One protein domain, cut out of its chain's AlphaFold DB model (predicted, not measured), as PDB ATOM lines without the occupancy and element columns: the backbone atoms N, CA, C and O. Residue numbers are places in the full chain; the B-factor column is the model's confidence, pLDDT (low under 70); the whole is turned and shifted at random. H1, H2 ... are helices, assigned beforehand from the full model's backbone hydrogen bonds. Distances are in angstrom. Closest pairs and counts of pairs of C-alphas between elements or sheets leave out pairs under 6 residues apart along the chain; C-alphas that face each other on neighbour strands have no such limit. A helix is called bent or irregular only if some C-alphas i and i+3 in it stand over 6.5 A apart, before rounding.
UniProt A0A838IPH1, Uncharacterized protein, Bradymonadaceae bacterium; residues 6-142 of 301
ATOM      1  N   GLN A   6     -24.667 -17.326  10.199       92.12
ATOM      2  CA  GLN A   6     -24.513 -17.934   8.872       92.12
ATOM      3  C   GLN A   6     -25.738 -18.748   8.435       92.12
ATOM      4  O   GLN A   6     -25.907 -19.005   7.249       92.12
ATOM      5  N   ALA A   7     -26.600 -19.146   9.375       92.94
ATOM      6  CA  ALA A   7     -27.844 -19.843   9.066       92.94
ATOM      7  C   ALA A   7     -28.983 -18.879   8.679       92.94
ATOM      8  O   ALA A   7     -30.017 -19.319   8.176       92.94
ATOM      9  N   PHE A   8     -28.837 -17.576   8.945       93.56
ATOM     10  CA  PHE A   8     -29.910 -16.607   8.747       93.56
ATOM     11  C   PHE A   8     -30.235 -16.422   7.258       93.56
ATOM     12  O   PHE A   8     -29.348 -16.182   6.442       93.56
ATOM     13  N   GLY A   9     -31.522 -16.523   6.907       92.56
ATOM     14  CA  GLY A   9     -32.007 -16.346   5.535       92.56
ATOM     15  C   GLY A   9     -31.696 -17.501   4.574       92.56
ATOM     16  O   GLY A   9     -31.960 -17.370   3.383       92.56
ATOM     17  N   GLN A  10     -31.156 -18.621   5.063       94.19
ATOM     18  CA  GLN A  10     -30.852 -19.794   4.244       94.19
ATOM     19  C   GLN A  10     -31.881 -20.916   4.435       94.19
ATOM     20  O   GLN A  10     -32.517 -21.033   5.484       94.19
ATOM     21  N   VAL A  11     -32.031 -21.756   3.408       94.88
ATOM     22  CA  VAL A  11     -32.860 -22.967   3.439       94.88
ATOM     23  C   VAL A  11     -31.940 -24.173   3.548       94.88
ATOM     24  O   VAL A  11     -31.024 -24.332   2.744       94.88
ATOM     25  N   PHE A  12     -32.198 -25.027   4.534       94.81
ATOM     26  CA  PHE A  12     -31.417 -26.233   4.770       94.81
ATOM     27  C   PHE A  12     -32.304 -27.465   4.711       94.81
ATOM     28  O   PHE A  12     -33.392 -27.491   5.284       94.81
ATOM     29  N   ASN A  13     -31.787 -28.510   4.077       94.50
ATOM     30  CA  ASN A  13     -32.355 -29.840   4.187       94.50
ATOM     31  C   ASN A  13     -32.101 -30.401   5.590       94.50
ATOM     32  O   ASN A  13     -31.009 -30.244   6.143       94.50
ATOM     33  N   VAL A  14     -33.098 -31.096   6.132       93.06
ATOM     34  CA  VAL A  14     -33.003 -31.812   7.406       93.06
ATOM     35  C   VAL A  14     -33.337 -33.270   7.139       93.06
ATOM     36  O   VAL A  14     -34.466 -33.588   6.776       93.06
ATOM     37  N   ALA A  15     -32.348 -34.138   7.302       91.94
ATOM     38  CA  ALA A  15     -32.483 -35.578   7.139       91.94
ATOM     39  C   ALA A  15     -31.437 -36.298   7.997       91.94
ATOM     40  O   ALA A  15     -30.454 -35.686   8.436       91.94
ATOM     41  N   ASP A  16     -31.661 -37.584   8.248       91.88
ATOM     42  CA  ASP A  16     -30.611 -38.483   8.719       91.88
ATOM     43  C   ASP A  16     -29.599 -38.793   7.593       91.88
ATOM     44  O   ASP A  16     -29.691 -38.255   6.489       91.88
ATOM     45  N   ASN A  17     -28.580 -39.604   7.883       89.62
ATOM     46  CA  ASN A  17     -27.512 -39.907   6.924       89.62
ATOM     47  C   ASN A  17     -27.778 -41.178   6.102       89.62
ATOM     48  O   ASN A  17     -26.899 -41.611   5.353       89.62
ATOM     49  N   SER A  18     -28.944 -41.806   6.251       87.81
ATOM     50  CA  SER A  18     -29.259 -43.068   5.585       87.81
ATOM     51  C   SER A  18     -29.778 -42.808   4.177       87.81
ATOM     52  O   SER A  18     -30.755 -42.091   3.977       87.81
ATOM     53  N   ALA A  19     -29.171 -43.462   3.192       88.06
ATOM     54  CA  ALA A  19     -29.781 -43.632   1.881       88.06
ATOM     55  C   ALA A  19     -30.578 -44.939   1.910       88.06
ATOM     56  O   ALA A  19     -29.982 -46.013   1.838       88.06
ATOM     57  N   LEU A  20     -31.897 -44.850   2.089       82.56
ATOM     58  CA  LEU A  20     -32.787 -46.011   2.083       82.56
ATOM     59  C   LEU A  20     -33.727 -45.956   0.891       82.56
ATOM     60  O   LEU A  20     -34.339 -44.921   0.623       82.56
ATOM     61  N   SER A  21     -33.898 -47.099   0.240       80.38
ATOM     62  CA  SER A  21     -35.023 -47.310  -0.661       80.38
ATOM     63  C   SER A  21     -36.335 -47.391   0.123       80.38
ATOM     64  O   SER A  21     -36.372 -47.703   1.319       80.38
ATOM     65  N   VAL A  22     -37.456 -47.184  -0.562       78.62
ATOM     66  CA  VAL A  22     -38.795 -47.287   0.047       78.62
ATOM     67  C   VAL A  22     -39.039 -48.669   0.650       78.62
ATOM     68  O   VAL A  22     -39.628 -48.786   1.725       78.62
ATOM     69  N   GLY A  23     -38.558 -49.722  -0.019       78.31
ATOM     70  CA  GLY A  23     -38.643 -51.090   0.484       78.31
ATOM     71  C   GLY A  23     -37.911 -51.257   1.817       78.31
ATOM     72  O   GLY A  23     -38.446 -51.873   2.739       78.31
ATOM     73  N   GLU A  24     -36.733 -50.650   1.960       81.31
ATOM     74  CA  GLU A  24     -35.975 -50.665   3.215       81.31
ATOM     75  C   GLU A  24     -36.635 -49.819   4.305       81.31
ATOM     76  O   GLU A  24     -36.642 -50.234   5.464       81.31
ATOM     77  N   VAL A  25     -37.239 -48.676   3.960       84.88
ATOM     78  CA  VAL A  25     -38.005 -47.852   4.913       84.88
ATOM     79  C   VAL A  25     -39.191 -48.639   5.467       84.88
ATOM     80  O   VAL A  25     -39.355 -48.734   6.684       84.88
ATOM     81  N   LEU A  26     -39.996 -49.250   4.592       82.94
ATOM     82  CA  LEU A  26     -41.136 -50.076   4.998       82.94
ATOM     83  C   LEU A  26     -40.691 -51.281   5.827       82.94
ATOM     84  O   LEU A  26     -41.334 -51.597   6.831       82.94
ATOM     85  N   THR A  27     -39.579 -51.910   5.439       81.94
ATOM     86  CA  THR A  27     -39.008 -53.037   6.182       81.94
ATOM     87  C   THR A  27     -38.588 -52.609   7.583       81.94
ATOM     88  O   THR A  27     -39.027 -53.207   8.561       81.94
ATOM     89  N   SER A  28     -37.866 -51.495   7.695       86.75
ATOM     90  CA  SER A  28     -37.404 -50.953   8.977       86.75
ATOM     91  C   SER A  28     -38.568 -50.557   9.893       86.75
ATOM     92  O   SER A  28     -38.521 -50.794  11.098       86.75
ATOM     93  N   ILE A  29     -39.650 -49.988   9.341       88.44
ATOM     94  CA  ILE A  29     -40.872 -49.687  10.106       88.44
ATOM     95  C   ILE A  29     -41.501 -50.982  10.630       88.44
ATOM     96  O   ILE A  29     -41.852 -51.064  11.805       88.44
ATOM     97  N   ALA A  30     -41.665 -51.993   9.778       84.88
ATOM     98  CA  ALA A  30     -42.283 -53.253  10.172       84.88
ATOM     99  C   ALA A  30     -41.456 -53.990  11.238       84.88
ATOM    100  O   ALA A  30     -42.018 -54.432  12.240       84.88
ATOM    101  N   GLU A  31     -40.135 -54.039  11.073       83.00
ATOM    102  CA  GLU A  31     -39.198 -54.584  12.060       83.00
ATOM    103  C   GLU A  31     -39.250 -53.811  13.382       83.00
ATOM    104  O   GLU A  31     -39.263 -54.424  14.449       83.00
ATOM    105  N   ALA A  32     -39.377 -52.480  13.342       87.00
ATOM    106  CA  ALA A  32     -39.570 -51.659  14.540       87.00
ATOM    107  C   ALA A  32     -40.895 -51.964  15.265       87.00
ATOM    108  O   ALA A  32     -40.963 -51.890  16.492       87.00
ATOM    109  N   TYR A  33     -41.937 -52.368  14.531       84.88
ATOM    110  CA  TYR A  33     -43.169 -52.937  15.099       84.88
ATOM    111  C   TYR A  33     -43.013 -54.393  15.574       84.88
ATOM    112  O   TYR A  33     -43.943 -54.951  16.160       84.88
ATOM    113  N   GLY A  34     -41.861 -55.018  15.327       79.81
ATOM    114  CA  GLY A  34     -41.569 -56.418  15.615       79.81
ATOM    115  C   GLY A  34     -42.144 -57.399  14.592       79.81
ATOM    116  O   GLY A  34     -42.178 -58.594  14.870       79.81
ATOM    117  N   LEU A  35     -42.648 -56.935  13.450       80.44
ATOM    118  CA  LEU A  35     -43.190 -57.805  12.410       80.44
ATOM    119  C   LEU A  35     -42.040 -58.484  11.662       80.44
ATOM    120  O   LEU A  35     -41.194 -57.816  11.080       80.44
ATOM    121  N   ASP A  36     -42.041 -59.816  11.668       67.19
ATOM    122  CA  ASP A  36     -41.088 -60.630  10.916       67.19
ATOM    123  C   ASP A  36     -41.442 -60.565   9.426       67.19
ATOM    124  O   ASP A  36     -42.344 -61.259   8.935       67.19
ATOM    125  N   LEU A  37     -40.792 -59.647   8.717       65.62
ATOM    126  CA  LEU A  37     -40.829 -59.629   7.269       65.62
ATOM    127  C   LEU A  37     -39.821 -60.664   6.783       65.62
ATOM    128  O   LEU A  37     -38.621 -60.536   6.997       65.62
ATOM    129  N   GLY A  38     -40.328 -61.709   6.124       57.88
ATOM    130  CA  GLY A  38     -39.480 -62.672   5.427       57.88
ATOM    131  C   GLY A  38     -38.578 -61.998   4.377       57.88
ATOM    132  O   GLY A  38     -38.671 -60.789   4.167       57.88
ATOM    133  N   PRO A  39     -37.728 -62.768   3.677       49.56
ATOM    134  CA  PRO A  39     -36.711 -62.219   2.781       49.56
ATOM    135  C   PRO A  39     -37.299 -61.181   1.816       49.56
ATOM    136  O   PRO A  39     -38.210 -61.478   1.039       49.56
ATOM    137  N   SER A  40     -36.780 -59.954   1.900       54.56
ATOM    138  CA  SER A  40     -37.189 -58.826   1.072       54.56
ATOM    139  C   SER A  40     -36.769 -59.081  -0.374       54.56
ATOM    140  O   SER A  40     -35.585 -59.027  -0.707       54.56
ATOM    141  N   VAL A  41     -37.733 -59.385  -1.243       50.66
ATOM    142  CA  VAL A  41     -37.494 -59.426  -2.691       50.66
ATOM    143  C   VAL A  41     -37.373 -57.977  -3.176       50.66
ATOM    144  O   VAL A  41     -38.209 -57.159  -2.776       50.66
ATOM    145  N   PRO A  42     -36.367 -57.628  -4.002       54.41
ATOM    146  CA  PRO A  42     -36.239 -56.282  -4.548       54.41
ATOM    147  C   PRO A  42     -37.545 -55.874  -5.230       54.41
ATOM    148  O   PRO A  42     -38.064 -56.576  -6.099       54.41
ATOM    149  N   PHE A  43     -38.097 -54.756  -4.769       55.25
ATOM    150  CA  PHE A  43     -39.379 -54.233  -5.215       55.25
ATOM    151  C   PHE A  43     -39.229 -53.662  -6.639       55.25
ATOM    152  O   PHE A  43     -38.453 -52.727  -6.832       55.25
ATOM    153  N   PRO A  44     -39.936 -54.182  -7.664       60.41
ATOM    154  CA  PRO A  44     -39.877 -53.609  -9.003       60.41
ATOM    155  C   PRO A  44     -40.729 -52.332  -9.050       60.41
ATOM    156  O   PRO A  44     -41.918 -52.380  -9.382       60.41
ATOM    157  N   ASN A  45     -40.124 -51.187  -8.711       65.31
ATOM    158  CA  ASN A  45     -40.802 -49.883  -8.619       65.31
ATOM    159  C   ASN A  45     -41.649 -49.587  -9.869       65.31
ATOM    160  O   ASN A  45     -42.823 -49.253  -9.748       65.31
ATOM    161  N   ALA A  46     -41.117 -49.830 -11.072       67.06
ATOM    162  CA  ALA A  46     -41.828 -49.591 -12.331       67.06
ATOM    163  C   ALA A  46     -43.152 -50.374 -12.463       67.06
ATOM    164  O   ALA A  46     -44.135 -49.851 -12.990       67.06
ATOM    165  N   THR A  47     -43.211 -51.616 -11.971       63.56
ATOM    166  CA  THR A  47     -44.424 -52.448 -12.042       63.56
ATOM    167  C   THR A  47     -45.490 -51.967 -11.066       63.56
ATOM    168  O   THR A  47     -46.669 -51.942 -11.412       63.56
ATOM    169  N   ILE A  48     -45.090 -51.554  -9.861       64.75
ATOM    170  CA  ILE A  48     -46.012 -50.975  -8.876       64.75
ATOM    171  C   ILE A  48     -46.535 -49.638  -9.365       64.75
ATOM    172  O   ILE A  48     -47.730 -49.394  -9.258       64.75
ATOM    173  N   TRP A  49     -45.680 -48.810  -9.959       67.62
ATOM    174  CA  TRP A  49     -46.120 -47.566 -10.572       67.62
ATOM    175  C   TRP A  49     -47.145 -47.801 -11.655       67.62
ATOM    176  O   TRP A  49     -48.254 -47.307 -11.522       67.62
ATOM    177  N   ALA A  50     -46.849 -48.651 -12.637       67.75
ATOM    178  CA  ALA A  50     -47.813 -49.001 -13.677       67.75
ATOM    179  C   ALA A  50     -49.143 -49.543 -13.108       67.75
ATOM    180  O   ALA A  50     -50.206 -49.297 -13.676       67.75
ATOM    181  N   LEU A  51     -49.094 -50.255 -11.976       64.75
ATOM    182  CA  LEU A  51     -50.273 -50.774 -11.284       64.75
ATOM    183  C   LEU A  51     -51.047 -49.690 -10.524       64.75
ATOM    184  O   LEU A  51     -52.275 -49.737 -10.481       64.75
ATOM    185  N   LEU A  52     -50.350 -48.734  -9.913       67.50
ATOM    186  CA  LEU A  52     -50.939 -47.672  -9.107       67.50
ATOM    187  C   LEU A  52     -51.395 -46.483  -9.953       67.50
ATOM    188  O   LEU A  52     -52.366 -45.846  -9.556       67.50
ATOM    189  N   THR A  53     -50.793 -46.204 -11.115       71.75
ATOM    190  CA  THR A  53     -51.124 -45.044 -11.968       71.75
ATOM    191  C   THR A  53     -52.630 -44.891 -12.226       71.75
ATOM    192  O   THR A  53     -53.159 -43.812 -11.965       71.75
ATOM    193  N   PRO A  54     -53.385 -45.945 -12.606       67.19
ATOM    194  CA  PRO A  54     -54.832 -45.821 -12.818       67.19
ATOM    195  C   PRO A  54     -55.617 -45.439 -11.555       67.19
ATOM    196  O   PRO A  54     -56.703 -44.868 -11.642       67.19
ATOM    197  N   PHE A  55     -55.084 -45.764 -10.374       66.19
ATOM    198  CA  PHE A  55     -55.648 -45.357  -9.090       66.19
ATOM    199  C   PHE A  55     -55.188 -43.948  -8.703       66.19
ATOM    200  O   PHE A  55     -55.982 -43.218  -8.115       66.19
ATOM    201  N   ILE A  56     -53.955 -43.562  -9.060       69.88
ATOM    202  CA  ILE A  56     -53.336 -42.256  -8.775       69.88
ATOM    203  C   ILE A  56     -54.125 -41.100  -9.417       69.88
ATOM    204  O   ILE A  56     -54.370 -40.069  -8.773       69.88
ATOM    205  N   ASP A  57     -54.624 -41.321 -10.628       73.81
ATOM    206  CA  ASP A  57     -55.340 -40.297 -11.395       73.81
ATOM    207  C   ASP A  57     -56.861 -40.295 -11.157       73.81
ATOM    208  O   ASP A  57     -57.576 -39.438 -11.671       73.81
ATOM    209  N   ASN A  58     -57.386 -41.225 -10.349       79.38
ATOM    210  CA  ASN A  58     -58.823 -41.372 -10.114       79.38
ATOM    211  C   ASN A  58     -59.208 -41.000  -8.669       79.38
ATOM    212  O   ASN A  58     -59.007 -41.775  -7.732       79.38
ATOM    213  N   ASP A  59     -59.809 -39.819  -8.484       83.06
ATOM    214  CA  ASP A  59     -60.300 -39.338  -7.180       83.06
ATOM    215  C   ASP A  59     -61.221 -40.341  -6.472       83.06
ATOM    216  O   ASP A  59     -61.026 -40.631  -5.287       83.06
ATOM    217  N   SER A  60     -62.158 -40.941  -7.206       78.88
ATOM    218  CA  SER A  60     -63.114 -41.911  -6.664       78.88
ATOM    219  C   SER A  60     -62.424 -43.177  -6.158       78.88
ATOM    220  O   SER A  60     -62.812 -43.735  -5.128       78.88
ATOM    221  N   ALA A  61     -61.373 -43.626  -6.850       75.00
ATOM    222  CA  ALA A  61     -60.597 -44.785  -6.434       75.00
ATOM    223  C   ALA A  61     -59.837 -44.511  -5.124       75.00
ATOM    224  O   ALA A  61     -59.867 -45.341  -4.211       75.00
ATOM    225  N   PHE A  62     -59.240 -43.323  -4.966       79.75
ATOM    226  CA  PHE A  62     -58.650 -42.933  -3.679       79.75
ATOM    227  C   PHE A  62     -59.673 -42.838  -2.569       79.75
ATOM    228  O   PHE A  62     -59.382 -43.268  -1.455       79.75
ATOM    229  N   ASP A  63     -60.840 -42.253  -2.827       82.12
ATOM    230  CA  ASP A  63     -61.874 -42.145  -1.805       82.12
ATOM    231  C   ASP A  63     -62.328 -43.513  -1.319       82.12
ATOM    232  O   ASP A  63     -62.451 -43.721  -0.108       82.12
ATOM    233  N   MET A  64     -62.456 -44.476  -2.228       78.75
ATOM    234  CA  MET A  64     -62.732 -45.861  -1.875       78.75
ATOM    235  C   MET A  64     -61.624 -46.460  -0.999       78.75
ATOM    236  O   MET A  64     -61.909 -46.965   0.090       78.75
ATOM    237  N   VAL A  65     -60.355 -46.355  -1.407       78.44
ATOM    238  CA  VAL A  65     -59.214 -46.863  -0.619       78.44
ATOM    239  C   VAL A  65     -59.153 -46.192   0.756       78.44
ATOM    240  O   VAL A  65     -58.984 -46.868   1.774       78.44
ATOM    241  N   ARG A  66     -59.363 -44.872   0.825       83.75
ATOM    242  CA  ARG A  66     -59.434 -44.107   2.079       83.75
ATOM    243  C   ARG A  66     -60.548 -44.624   2.987       83.75
ATOM    244  O   ARG A  66     -60.330 -44.769   4.192       83.75
ATOM    245  N   GLN A  67     -61.734 -44.903   2.448       83.12
ATOM    246  CA  GLN A  67     -62.849 -45.454   3.220       83.12
ATOM    247  C   GLN A  67     -62.533 -46.856   3.752       83.12
ATOM    248  O   GLN A  67     -62.738 -47.105   4.942       83.12
ATOM    249  N   ILE A  68     -61.971 -47.735   2.917       80.81
ATOM    250  CA  ILE A  68     -61.551 -49.088   3.315       80.81
ATOM    251  C   ILE A  68     -60.510 -49.014   4.437       80.81
ATOM    252  O   ILE A  68     -60.695 -49.622   5.492       80.81
ATOM    253  N   MET A  69     -59.463 -48.204   4.268       81.31
ATOM    254  CA  MET A  69     -58.417 -47.994   5.274       81.31
ATOM    255  C   MET A  69     -58.983 -47.502   6.609       81.31
ATOM    256  O   MET A  69     -58.603 -48.006   7.666       81.31
ATOM    257  N   ARG A  70     -59.936 -46.562   6.586       87.81
ATOM    258  CA  ARG A  70     -60.616 -46.089   7.803       87.81
ATOM    259  C   ARG A  70     -61.409 -47.199   8.486       87.81
ATOM    260  O   ARG A  70     -61.392 -47.279   9.712       87.81
ATOM    261  N   GLN A  71     -62.104 -48.043   7.726       86.19
ATOM    262  CA  GLN A  71     -62.840 -49.171   8.299       86.19
ATOM    263  C   GLN A  71     -61.896 -50.203   8.923       86.19
ATOM    264  O   GLN A  71     -62.133 -50.636  10.051       86.19
ATOM    265  N   LEU A  72     -60.809 -50.559   8.231       84.62
ATOM    266  CA  LEU A  72     -59.781 -51.456   8.761       84.62
ATOM    267  C   LEU A  72     -59.155 -50.886  10.035       84.62
ATOM    268  O   LEU A  72     -59.035 -51.599  11.029       84.62
ATOM    269  N   TRP A  73     -58.851 -49.591  10.052       88.00
ATOM    270  CA  TRP A  73     -58.301 -48.930  11.231       88.00
ATOM    271  C   TRP A  73     -59.256 -48.931  12.420       88.00
ATOM    272  O   TRP A  73     -58.848 -49.293  13.516       88.00
ATOM    273  N   ARG A  74     -60.545 -48.632  12.213       89.94
ATOM    274  CA  ARG A  74     -61.558 -48.740  13.279       89.94
ATOM    275  C   ARG A  74     -61.630 -50.152  13.856       89.94
ATOM    276  O   ARG A  74     -61.798 -50.310  15.062       89.94
ATOM    277  N   ARG A  75     -61.475 -51.184  13.019       87.56
ATOM    278  CA  ARG A  75     -61.410 -52.578  13.489       87.56
ATOM    279  C   ARG A  75     -60.156 -52.835  14.320       87.56
ATOM    280  O   ARG A  75     -60.255 -53.500  15.344       87.56
ATOM    281  N   VAL A  76     -58.999 -52.304  13.916       87.00
ATOM    282  CA  VAL A  76     -57.758 -52.376  14.710       87.00
ATOM    283  C   VAL A  76     -57.944 -51.669  16.055       87.00
ATOM    284  O   VAL A  76     -57.640 -52.260  17.088       87.00
ATOM    285  N   GLN A  77     -58.519 -50.464  16.056       90.38
ATOM    286  CA  GLN A  77     -58.827 -49.711  17.273       90.38
ATOM    287  C   GLN A  77     -59.733 -50.502  18.216       90.38
ATOM    288  O   GLN A  77     -59.390 -50.678  19.381       90.38
ATOM    289  N   ALA A  78     -60.839 -51.049  17.704       88.50
ATOM    290  CA  ALA A  78     -61.761 -51.865  18.489       88.50
ATOM    291  C   ALA A  78     -61.096 -53.141  19.030       88.50
ATOM    292  O   ALA A  78     -61.282 -53.490  20.192       88.50
ATOM    293  N   ARG A  79     -60.289 -53.825  18.209       85.88
ATOM    294  CA  ARG A  79     -59.610 -55.071  18.590       85.88
ATOM    295  C   ARG A  79     -58.571 -54.868  19.690       85.88
ATOM    296  O   ARG A  79     -58.401 -55.752  20.522       85.88
ATOM    297  N   HIS A  80     -57.856 -53.749  19.654       85.62
ATOM    298  CA  HIS A  80     -56.748 -53.471  20.566       85.62
ATOM    299  C   HIS A  80     -57.105 -52.463  21.669       85.62
ATOM    300  O   HIS A  80     -56.229 -52.092  22.443       85.62
ATOM    301  N   GLY A  81     -58.361 -52.008  21.746       89.00
ATOM    302  CA  GLY A  81     -58.799 -51.022  22.738       89.00
ATOM    303  C   GLY A  81     -58.097 -49.666  22.607       89.00
ATOM    304  O   GLY A  81     -57.824 -49.013  23.608       89.00
ATOM    305  N   ILE A  82     -57.758 -49.253  21.383       91.69
ATOM    306  CA  ILE A  82     -56.926 -48.071  21.115       91.69
ATOM    307  C   ILE A  82     -57.816 -46.861  20.846       91.69
ATOM    308  O   ILE A  82     -58.587 -46.849  19.883       91.69
ATOM    309  N   SER A  83     -57.636 -45.798  21.628       86.12
ATOM    310  CA  SER A  83     -58.235 -44.485  21.368       86.12
ATOM    311  C   SER A  83     -57.232 -43.580  20.651       86.12
ATOM    312  O   SER A  83     -56.611 -42.706  21.248       86.12
ATOM    313  N   SER A  84     -57.059 -43.816  19.351       88.12
ATOM    314  CA  SER A  84     -56.095 -43.073  18.531       88.12
ATOM    315  C   SER A  84     -56.743 -41.877  17.822       88.12
ATOM    316  O   SER A  84     -57.758 -42.065  17.143       88.12
ATOM    317  N   PRO A  85     -56.147 -40.669  17.889       89.50
ATOM    318  CA  PRO A  85     -56.566 -39.534  17.069       89.50
ATOM    319  C   PRO A  85     -56.138 -39.689  15.599       89.50
ATOM    320  O   PRO A  85     -56.567 -38.910  14.744       89.50
ATOM    321  N   LEU A  86     -55.296 -40.683  15.290       88.25
ATOM    322  CA  LEU A  86     -54.760 -40.892  13.952       88.25
ATOM    323  C   LEU A  86     -55.850 -41.328  12.977       88.25
ATOM    324  O   LEU A  86     -56.684 -42.194  13.253       88.25
ATOM    325  N   ARG A  87     -55.793 -40.735  11.787       86.44
ATOM    326  CA  ARG A  87     -56.666 -41.055  10.660       86.44
ATOM    327  C   ARG A  87     -55.785 -41.534   9.515       86.44
ATOM    328  O   ARG A  87     -55.195 -40.685   8.844       86.44
ATOM    329  N   PRO A  88     -55.672 -42.854   9.280       83.38
ATOM    330  CA  PRO A  88     -54.885 -43.343   8.165       83.38
ATOM    331  C   PRO A  88     -55.431 -42.748   6.871       83.38
ATOM    332  O   PRO A  88     -56.635 -42.787   6.594       83.38
ATOM    333  N   ARG A  89     -54.524 -42.142   6.114       84.50
ATOM    334  CA  ARG A  89     -54.788 -41.525   4.823       84.50
ATOM    335  C   ARG A  89     -53.690 -41.959   3.870       84.50
ATOM    336  O   ARG A  89     -52.525 -41.980   4.249       84.50
ATOM    337  N   VAL A  90     -54.085 -42.297   2.652       78.31
ATOM    338  CA  VAL A  90     -53.147 -42.421   1.542       78.31
ATOM    339  C   VAL A  90     -53.051 -41.034   0.926       78.31
ATOM    340  O   VAL A  90     -54.065 -40.485   0.485       78.31
ATOM    341  N   ASP A  91     -51.864 -40.448   0.993       82.19
ATOM    342  CA  ASP A  91     -51.572 -39.163   0.374       82.19
ATOM    343  C   ASP A  91     -50.985 -39.407  -1.020       82.19
ATOM    344  O   ASP A  91     -50.111 -40.258  -1.181       82.19
ATOM    345  N   ARG A  92     -51.458 -38.667  -2.025       79.56
ATOM    346  CA  ARG A  92     -50.887 -38.725  -3.379       79.56
ATOM    347  C   ARG A  92     -49.426 -38.310  -3.373       79.56
ATOM    348  O   ARG A  92     -48.617 -38.936  -4.045       79.56
ATOM    349  N   SER A  93     -49.092 -37.302  -2.568       76.62
ATOM    350  CA  SER A  93     -47.713 -36.846  -2.408       76.62
ATOM    351  C   SER A  93     -46.817 -37.952  -1.852       76.62
ATOM    352  O   SER A  93     -45.697 -38.117  -2.316       76.62
ATOM    353  N   ALA A  94     -47.341 -38.771  -0.931       74.56
ATOM    354  CA  ALA A  94     -46.629 -39.916  -0.373       74.56
ATOM    355  C   ALA A  94     -46.363 -41.012  -1.416       74.56
ATOM    356  O   ALA A  94     -45.353 -41.700  -1.320       74.56
ATOM    357  N   LEU A  95     -47.232 -41.163  -2.424       72.50
ATOM    358  CA  LEU A  95     -47.009 -42.134  -3.493       72.50
ATOM    359  C   LEU A  95     -45.811 -41.757  -4.357       72.50
ATOM    360  O   LEU A  95     -45.066 -42.658  -4.702       72.50
ATOM    361  N   PHE A  96     -45.546 -40.471  -4.610       68.19
ATOM    362  CA  PHE A  96     -44.337 -40.053  -5.339       68.19
ATOM    363  C   PHE A  96     -43.037 -40.447  -4.635       68.19
ATOM    364  O   PHE A  96     -42.057 -40.722  -5.313       68.19
ATOM    365  N   TYR A  97     -43.032 -40.581  -3.304       66.75
ATOM    366  CA  TYR A  97     -41.867 -41.124  -2.597       66.75
ATOM    367  C   TYR A  97     -41.637 -42.607  -2.894       66.75
ATOM    368  O   TYR A  97     -40.512 -43.064  -2.786       66.75
ATOM    369  N   VAL A  98     -42.674 -43.349  -3.299       68.31
ATOM    370  CA  VAL A  98     -42.570 -44.732  -3.806       68.31
ATOM    371  C   VAL A  98     -42.037 -44.757  -5.255       68.31
ATOM    372  O   VAL A  98     -41.661 -45.805  -5.767       68.31
ATOM    373  N   GLY A  99     -42.033 -43.594  -5.918       67.12
ATOM    374  CA  GLY A  99     -41.531 -43.254  -7.264       67.12
ATOM    375  C   GLY A  99     -40.105 -43.629  -7.467       67.12
ATOM    376  O   GLY A  99     -39.748 -44.530  -8.225       67.12
ATOM    377  N   ASP A 100     -39.342 -42.863  -6.723       71.75
ATOM    378  CA  ASP A 100     -37.948 -42.628  -6.940       71.75
ATOM    379  C   ASP A 100     -37.289 -42.648  -5.571       71.75
ATOM    380  O   ASP A 100     -37.789 -42.055  -4.606       71.75
ATOM    381  N   ASP A 101     -36.139 -43.309  -5.498       74.00
ATOM    382  CA  ASP A 101     -35.317 -43.290  -4.300       74.00
ATOM    383  C   ASP A 101     -34.809 -41.856  -4.086       74.00
ATOM    384  O   ASP A 101     -33.916 -41.360  -4.775       74.00
ATOM    385  N   SER A 102     -35.439 -41.155  -3.145       72.75
ATOM    386  CA  SER A 102     -35.149 -39.754  -2.853       72.75
ATOM    387  C   SER A 102     -34.139 -39.657  -1.715       72.75
ATOM    388  O   SER A 102     -34.473 -39.898  -0.556       72.75
ATOM    389  N   ILE A 103     -32.902 -39.274  -2.035       82.06
ATOM    390  CA  ILE A 103     -31.841 -39.060  -1.041       82.06
ATOM    391  C   ILE A 103     -31.771 -37.574  -0.693       82.06
ATOM    392  O   ILE A 103     -31.489 -36.730  -1.546       82.06
ATOM    393  N   VAL A 104     -31.992 -37.247   0.580       86.88
ATOM    394  CA  VAL A 104     -31.916 -35.874   1.090       86.88
ATOM    395  C   VAL A 104     -30.581 -35.669   1.802       86.88
ATOM    396  O   VAL A 104     -30.284 -36.329   2.790       86.88
ATOM    397  N   VAL A 105     -29.768 -34.726   1.317       91.44
ATOM    398  CA  VAL A 105     -28.428 -34.461   1.868       91.44
ATOM    399  C   VAL A 105     -28.459 -33.251   2.804       91.44
ATOM    400  O   VAL A 105     -28.787 -32.142   2.377       91.44
ATOM    401  N   ALA A 106     -28.064 -33.448   4.066       94.94
ATOM    402  CA  ALA A 106     -28.032 -32.416   5.112       94.94
ATOM    403  C   ALA A 106     -26.634 -31.787   5.342       94.94
ATOM    404  O   ALA A 106     -26.394 -31.154   6.370       94.94
ATOM    405  N   SER A 107     -25.696 -31.941   4.399       94.50
ATOM    406  CA  SER A 107     -24.285 -31.540   4.560       94.50
ATOM    407  C   SER A 107     -24.092 -30.047   4.858       94.50
ATOM    408  O   SER A 107     -23.291 -29.696   5.721       94.50
ATOM    409  N   ALA A 108     -24.864 -29.167   4.212       94.62
ATOM    410  CA  ALA A 108     -24.815 -27.723   4.464       94.62
ATOM    411  C   ALA A 108     -25.202 -27.376   5.912       94.62
ATOM    412  O   ALA A 108     -24.573 -26.532   6.544       94.62
ATOM    413  N   LEU A 109     -26.196 -28.074   6.468       95.44
ATOM    414  CA  LEU A 109     -26.616 -27.895   7.854       95.44
ATOM    415  C   LEU A 109     -25.581 -28.469   8.832       95.44
ATOM    416  O   LEU A 109     -25.290 -27.866   9.868       95.44
ATOM    417  N   GLN A 110     -24.989 -29.615   8.488       94.75
ATOM    418  CA  GLN A 110     -23.936 -30.258   9.277       94.75
ATOM    419  C   GLN A 110     -22.658 -29.414   9.344       94.75
ATOM    420  O   GLN A 110     -22.040 -29.333  10.407       94.75
ATOM    421  N   ALA A 111     -22.303 -28.713   8.263       95.19
ATOM    422  CA  ALA A 111     -21.177 -27.777   8.235       95.19
ATOM    423  C   ALA A 111     -21.333 -26.628   9.251       95.19
ATOM    424  O   ALA A 111     -20.341 -26.110   9.757       95.19
ATOM    425  N   LEU A 112     -22.571 -26.282   9.621       95.44
ATOM    426  CA  LEU A 112     -22.886 -25.297  10.665       95.44
ATOM    427  C   LEU A 112     -22.863 -25.883  12.090       95.44
ATOM    428  O   LEU A 112     -23.298 -25.227  13.043       95.44
ATOM    429  N   GLY A 113     -22.390 -27.124  12.243       94.31
ATOM    430  CA  GLY A 113     -22.282 -27.838  13.513       94.31
ATOM    431  C   GLY A 113     -23.557 -28.564  13.946       94.31
ATOM    432  O   GLY A 113     -23.626 -29.033  15.084       94.31
ATOM    433  N   TRP A 114     -24.578 -28.656  13.086       95.62
ATOM    434  CA  TRP A 114     -25.748 -29.489  13.366       95.62
ATOM    435  C   TRP A 114     -25.383 -30.972  13.329       95.62
ATOM    436  O   TRP A 114     -24.597 -31.407  12.488       95.62
ATOM    437  N   LYS A 115     -25.992 -31.764  14.212       94.00
ATOM    438  CA  LYS A 115     -25.879 -33.222  14.196       94.00
ATOM    439  C   LYS A 115     -27.271 -33.830  14.360       94.00
ATOM    440  O   LYS A 115     -27.990 -33.387  15.261       94.00
ATOM    441  N   PRO A 116     -27.660 -34.811  13.527       93.00
ATOM    442  CA  PRO A 116     -28.917 -35.514  13.722       93.00
ATOM    443  C   PRO A 116     -28.874 -36.269  15.052       93.00
ATOM    444  O   PRO A 116     -27.854 -36.862  15.401       93.00
ATOM    445  N   GLN A 117     -29.991 -36.263  15.781       92.94
ATOM    446  CA  GLN A 117     -30.132 -37.085  16.985       92.94
ATOM    447  C   GLN A 117     -30.041 -38.579  16.641       92.94
ATOM    448  O   GLN A 117     -29.410 -39.339  17.370       92.94
ATOM    449  N   TRP A 118     -30.609 -38.971  15.498       93.81
ATOM    450  CA  TRP A 118     -30.511 -40.317  14.940       93.81
ATOM    451  C   TRP A 118     -29.827 -40.241  13.571       93.81
ATOM    452  O   TRP A 118     -30.468 -39.863  12.594       93.81
ATOM    453  N   PRO A 119     -28.519 -40.549  13.480       92.19
ATOM    454  CA  PRO A 119     -27.807 -40.564  12.202       92.19
ATOM    455  C   PRO A 119     -28.288 -41.660  11.245       92.19
ATOM    456  O   PRO A 119     -28.066 -41.536  10.046       92.19
ATOM    457  N   ASP A 120     -28.920 -42.710  11.778       90.25
ATOM    458  CA  ASP A 120     -29.468 -43.846  11.039       90.25
ATOM    459  C   ASP A 120     -30.977 -43.958  11.295       90.25
ATOM    460  O   ASP A 120     -31.422 -44.066  12.448       90.25
ATOM    461  N   PHE A 121     -31.753 -43.962  10.212       91.19
ATOM    462  CA  PHE A 121     -33.207 -44.065  10.226       91.19
ATOM    463  C   PHE A 121     -33.690 -45.306  10.982       91.19
ATOM    464  O   PHE A 121     -34.663 -45.226  11.735       91.19
ATOM    465  N   ARG A 122     -32.992 -46.443  10.839       88.50
ATOM    466  CA  ARG A 122     -33.386 -47.725  11.453       88.50
ATOM    467  C   ARG A 122     -33.443 -47.649  12.975       88.50
ATOM    468  O   ARG A 122     -34.268 -48.309  13.597       88.50
ATOM    469  N   HIS A 123     -32.610 -46.803  13.575       89.25
ATOM    470  CA  HIS A 123     -32.627 -46.562  15.013       89.25
ATOM    471  C   HIS A 123     -33.719 -45.557  15.400       89.25
ATOM    472  O   HIS A 123     -34.479 -45.801  16.337       89.25
ATOM    473  N   GLY A 124     -33.847 -44.453  14.654       91.81
ATOM    474  CA  GLY A 124     -34.841 -43.412  14.946       91.81
ATOM    475  C   GLY A 124     -36.290 -43.882  14.805       91.81
ATOM    476  O   GLY A 124     -37.167 -43.469  15.573       91.81
ATOM    477  N   ILE A 125     -36.560 -44.790  13.865       93.06
ATOM    478  CA  ILE A 125     -37.910 -45.316  13.660       93.06
ATOM    479  C   ILE A 125     -38.375 -46.201  14.824       93.06
ATOM    480  O   ILE A 125     -39.564 -46.197  15.138       93.06
ATOM    481  N   ILE A 126     -37.462 -46.885  15.526       90.44
ATOM    482  CA  ILE A 126     -37.786 -47.679  16.725       90.44
ATOM    483  C   ILE A 126     -38.324 -46.773  17.833       90.44
ATOM    484  O   ILE A 126     -39.390 -47.047  18.388       90.44
ATOM    485  N   ASP A 127     -37.624 -45.677  18.127       91.75
ATOM    486  CA  ASP A 127     -38.046 -44.716  19.151       91.75
ATOM    487  C   ASP A 127     -39.369 -44.049  18.767       91.75
ATOM    488  O   ASP A 127     -40.260 -43.895  19.602       91.75
ATOM    489  N   THR A 128     -39.538 -43.740  17.480       93.88
ATOM    490  CA  THR A 128     -40.795 -43.206  16.950       93.88
ATOM    491  C   THR A 128     -41.942 -44.189  17.186       93.88
ATOM    492  O   THR A 128     -42.941 -43.831  17.805       93.88
ATOM    493  N   VAL A 129     -41.811 -45.449  16.756       91.38
ATOM    494  CA  VAL A 129     -42.854 -46.474  16.938       91.38
ATOM    495  C   VAL A 129     -43.178 -46.679  18.418       91.38
ATOM    496  O   VAL A 129     -44.358 -46.704  18.777       91.38
ATOM    497  N   ARG A 130     -42.163 -46.754  19.288       90.81
ATOM    498  CA  ARG A 130     -42.353 -46.856  20.743       90.81
ATOM    499  C   ARG A 130     -43.138 -45.678  21.296       90.81
ATOM    500  O   ARG A 130     -44.117 -45.892  22.002       90.81
ATOM    501  N   TRP A 131     -42.789 -44.457  20.907       93.62
ATOM    502  CA  TRP A 131     -43.512 -43.260  21.325       93.62
ATOM    503  C   TRP A 131     -44.992 -43.313  20.905       93.62
ATOM    504  O   TRP A 131     -45.877 -43.096  21.735       93.62
ATOM    505  N   TYR A 132     -45.294 -43.710  19.662       93.81
ATOM    506  CA  TYR A 132     -46.679 -43.912  19.203       93.81
ATOM    507  C   TYR A 132     -47.422 -44.996  20.011       93.81
ATOM    508  O   TYR A 132     -48.619 -44.865  20.291       93.81
ATOM    509  N   GLN A 133     -46.733 -46.075  20.384       91.94
ATOM    510  CA  GLN A 133     -47.280 -47.167  21.195       91.94
ATOM    511  C   GLN A 133     -47.496 -46.771  22.661       91.94
ATOM    512  O   GLN A 133     -48.435 -47.245  23.301       91.94
ATOM    513  N   GLU A 134     -46.632 -45.926  23.217       92.56
ATOM    514  CA  GLU A 134     -46.736 -45.373  24.572       92.56
ATOM    515  C   GLU A 134     -47.926 -44.439  24.723       92.56
ATOM    516  O   GLU A 134     -48.627 -44.505  25.729       92.56
ATOM    517  N   HIS A 135     -48.225 -43.666  23.683       94.00
ATOM    518  CA  HIS A 135     -49.395 -42.792  23.648       94.00
ATOM    519  C   HIS A 135     -50.694 -43.537  23.314       94.00
ATOM    520  O   HIS A 135     -51.754 -42.918  23.216       94.00
ATOM    521  N   GLY A 136     -50.634 -44.859  23.114       91.31
ATOM    522  CA  GLY A 136     -51.797 -45.659  22.749       91.31
ATOM    523  C   GLY A 136     -52.411 -45.208  21.426       91.31
ATOM    524  O   GLY A 136     -53.628 -45.238  21.270       91.31
ATOM    525  N   TRP A 137     -51.592 -44.739  20.480       93.00
ATOM    526  CA  TRP A 137     -52.052 -44.333  19.150       93.00
ATOM    527  C   TRP A 137     -51.964 -45.464  18.134       93.00
ATOM    528  O   TRP A 137     -52.680 -45.440  17.131       93.00
ATOM    529  N   VAL A 138     -51.109 -46.449  18.394       91.19
ATOM    530  CA  VAL A 138     -50.919 -47.649  17.577       91.19
ATOM    531  C   VAL A 138     -50.800 -48.881  18.486       91.19
ATOM    532  O   VAL A 138     -50.491 -48.734  19.671       91.19
ATOM    533  N   PRO A 139     -51.061 -50.100  17.978       88.69
ATOM    534  CA  PRO A 139     -50.995 -51.303  18.799       88.69
ATOM    535  C   PRO A 139     -49.585 -51.587  19.314       88.69
ATOM    536  O   PRO A 139     -48.611 -51.515  18.562       88.69
ATOM    537  N   ARG A 140     -49.499 -52.010  20.579       86.31
ATOM    538  CA  ARG A 140     -48.326 -52.707  21.109       86.31
ATOM    539  C   ARG A 140     -48.376 -54.145  20.622       86.31
ATOM    540  O   ARG A 140     -49.313 -54.875  20.937       86.31
ATOM    541  N   ILE A 141     -47.394 -54.526  19.821       70.69
ATOM    542  CA  ILE A 141     -47.244 -55.902  19.373       70.69
ATOM    543  C   ILE A 141     -46.234 -56.557  20.318       70.69
ATOM    544  O   ILE A 141     -45.029 -56.442  20.121       70.69
ATOM    545  N   ASP A 142     -46.720 -57.196  21.382       67.56
ATOM    546  CA  ASP A 142     -45.867 -58.043  22.219       67.56
ATOM    547  C   ASP A 142     -45.605 -59.398  21.523       67.56
ATOM    548  O   ASP A 142     -46.383 -59.852  20.674       67.56
TER     549      ASP A 142
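Overview. This is residues 6 to 142 of the 301 residues of an uncharacterized protein of Bradymonadaceae bacterium (UniProt A0A838IPH1). This is a loose, open frame of six helices with few contacts between them: H1 and H6 make a slanting pair, while the long H3 forms one end of the domain, away from that pair, and H2 makes an L with the beginning of H3. The short H4 lies near H2, and the opposite end holds the small H5 and the first printed residues, joined to the rest by stretches with no named element. The printed part has 137 residues with six named helices, in the order H1 to H6, and no named strand; the class is all helix. The whole is loose, with a radius of gyration of the C-alphas of 17.9 A, and spans 49 by 38 by 36 A.

Arrangement. Start past residues 6 to 21, which hold no named element, and look at H1, residues 22 to 32, and at H6, residues 121 to 134. They touch, the closest C-alphas being those of Ala 32 and Ile 126, 4.9 A apart. They run the same way at a steep tilt of 47 degrees. Next come H2, residues 45 to 56, and H3, residues 59 to 80. These only just touch, with 3 pairs of C-alphas within 8 A, and touch only at the corner by their link: residues 55 to 56 of H2 meet 61 to 62 of H3. Their closest C-alphas, Phe 55 and Ala 61, are 5.6 A apart, and their lines are about perpendicular at 78 degrees. H3 is apart from H1 and H6. Then find H4, residues 92 to 97, close but not clearly touching H2, with the C-alphas of Ile 56 and Arg 92 closest at 6.9 A. H4 and H2 run opposite ways at a shallow tilt of 6 degrees. H4 is also close but not clearly touching H1, with the C-alphas of Val 22 and Tyr 97 closest at 7.4 A. H5, residues 107 to 111, is apart from the other five helices. In H1, H3 and H5 every O i to N i+4 pair is within hydrogen-bond range; the counts are 6 of 8 in H2, 1 of 2 in H4 and 8 of 10 in H6.

Along the chain. Find C-alpha 22 at (-38.795, -47.287, 0.047), where H1 begins and runs 15.2 A. H2 is 14.7 A long and only just irregular: C-alphas 51 and 54 are 6.9 A apart. From C-alpha 59 at (-60.300, -39.338, -7.180), H3 runs 31.3 A. H6 runs 19.8 A, ending at C-alpha 134 at (-46.736, -45.373, 24.572).

Size, cuts and confidence. The farthest C-alphas, Gln 6 and Arg 79, are 52.0 A apart. The printed part has no cut; the links H1 to H2 and H3 to H4 are long. Look for pLDDT under 70 at residues 36 to 52, 54 to 56, 96 to 99 and 142.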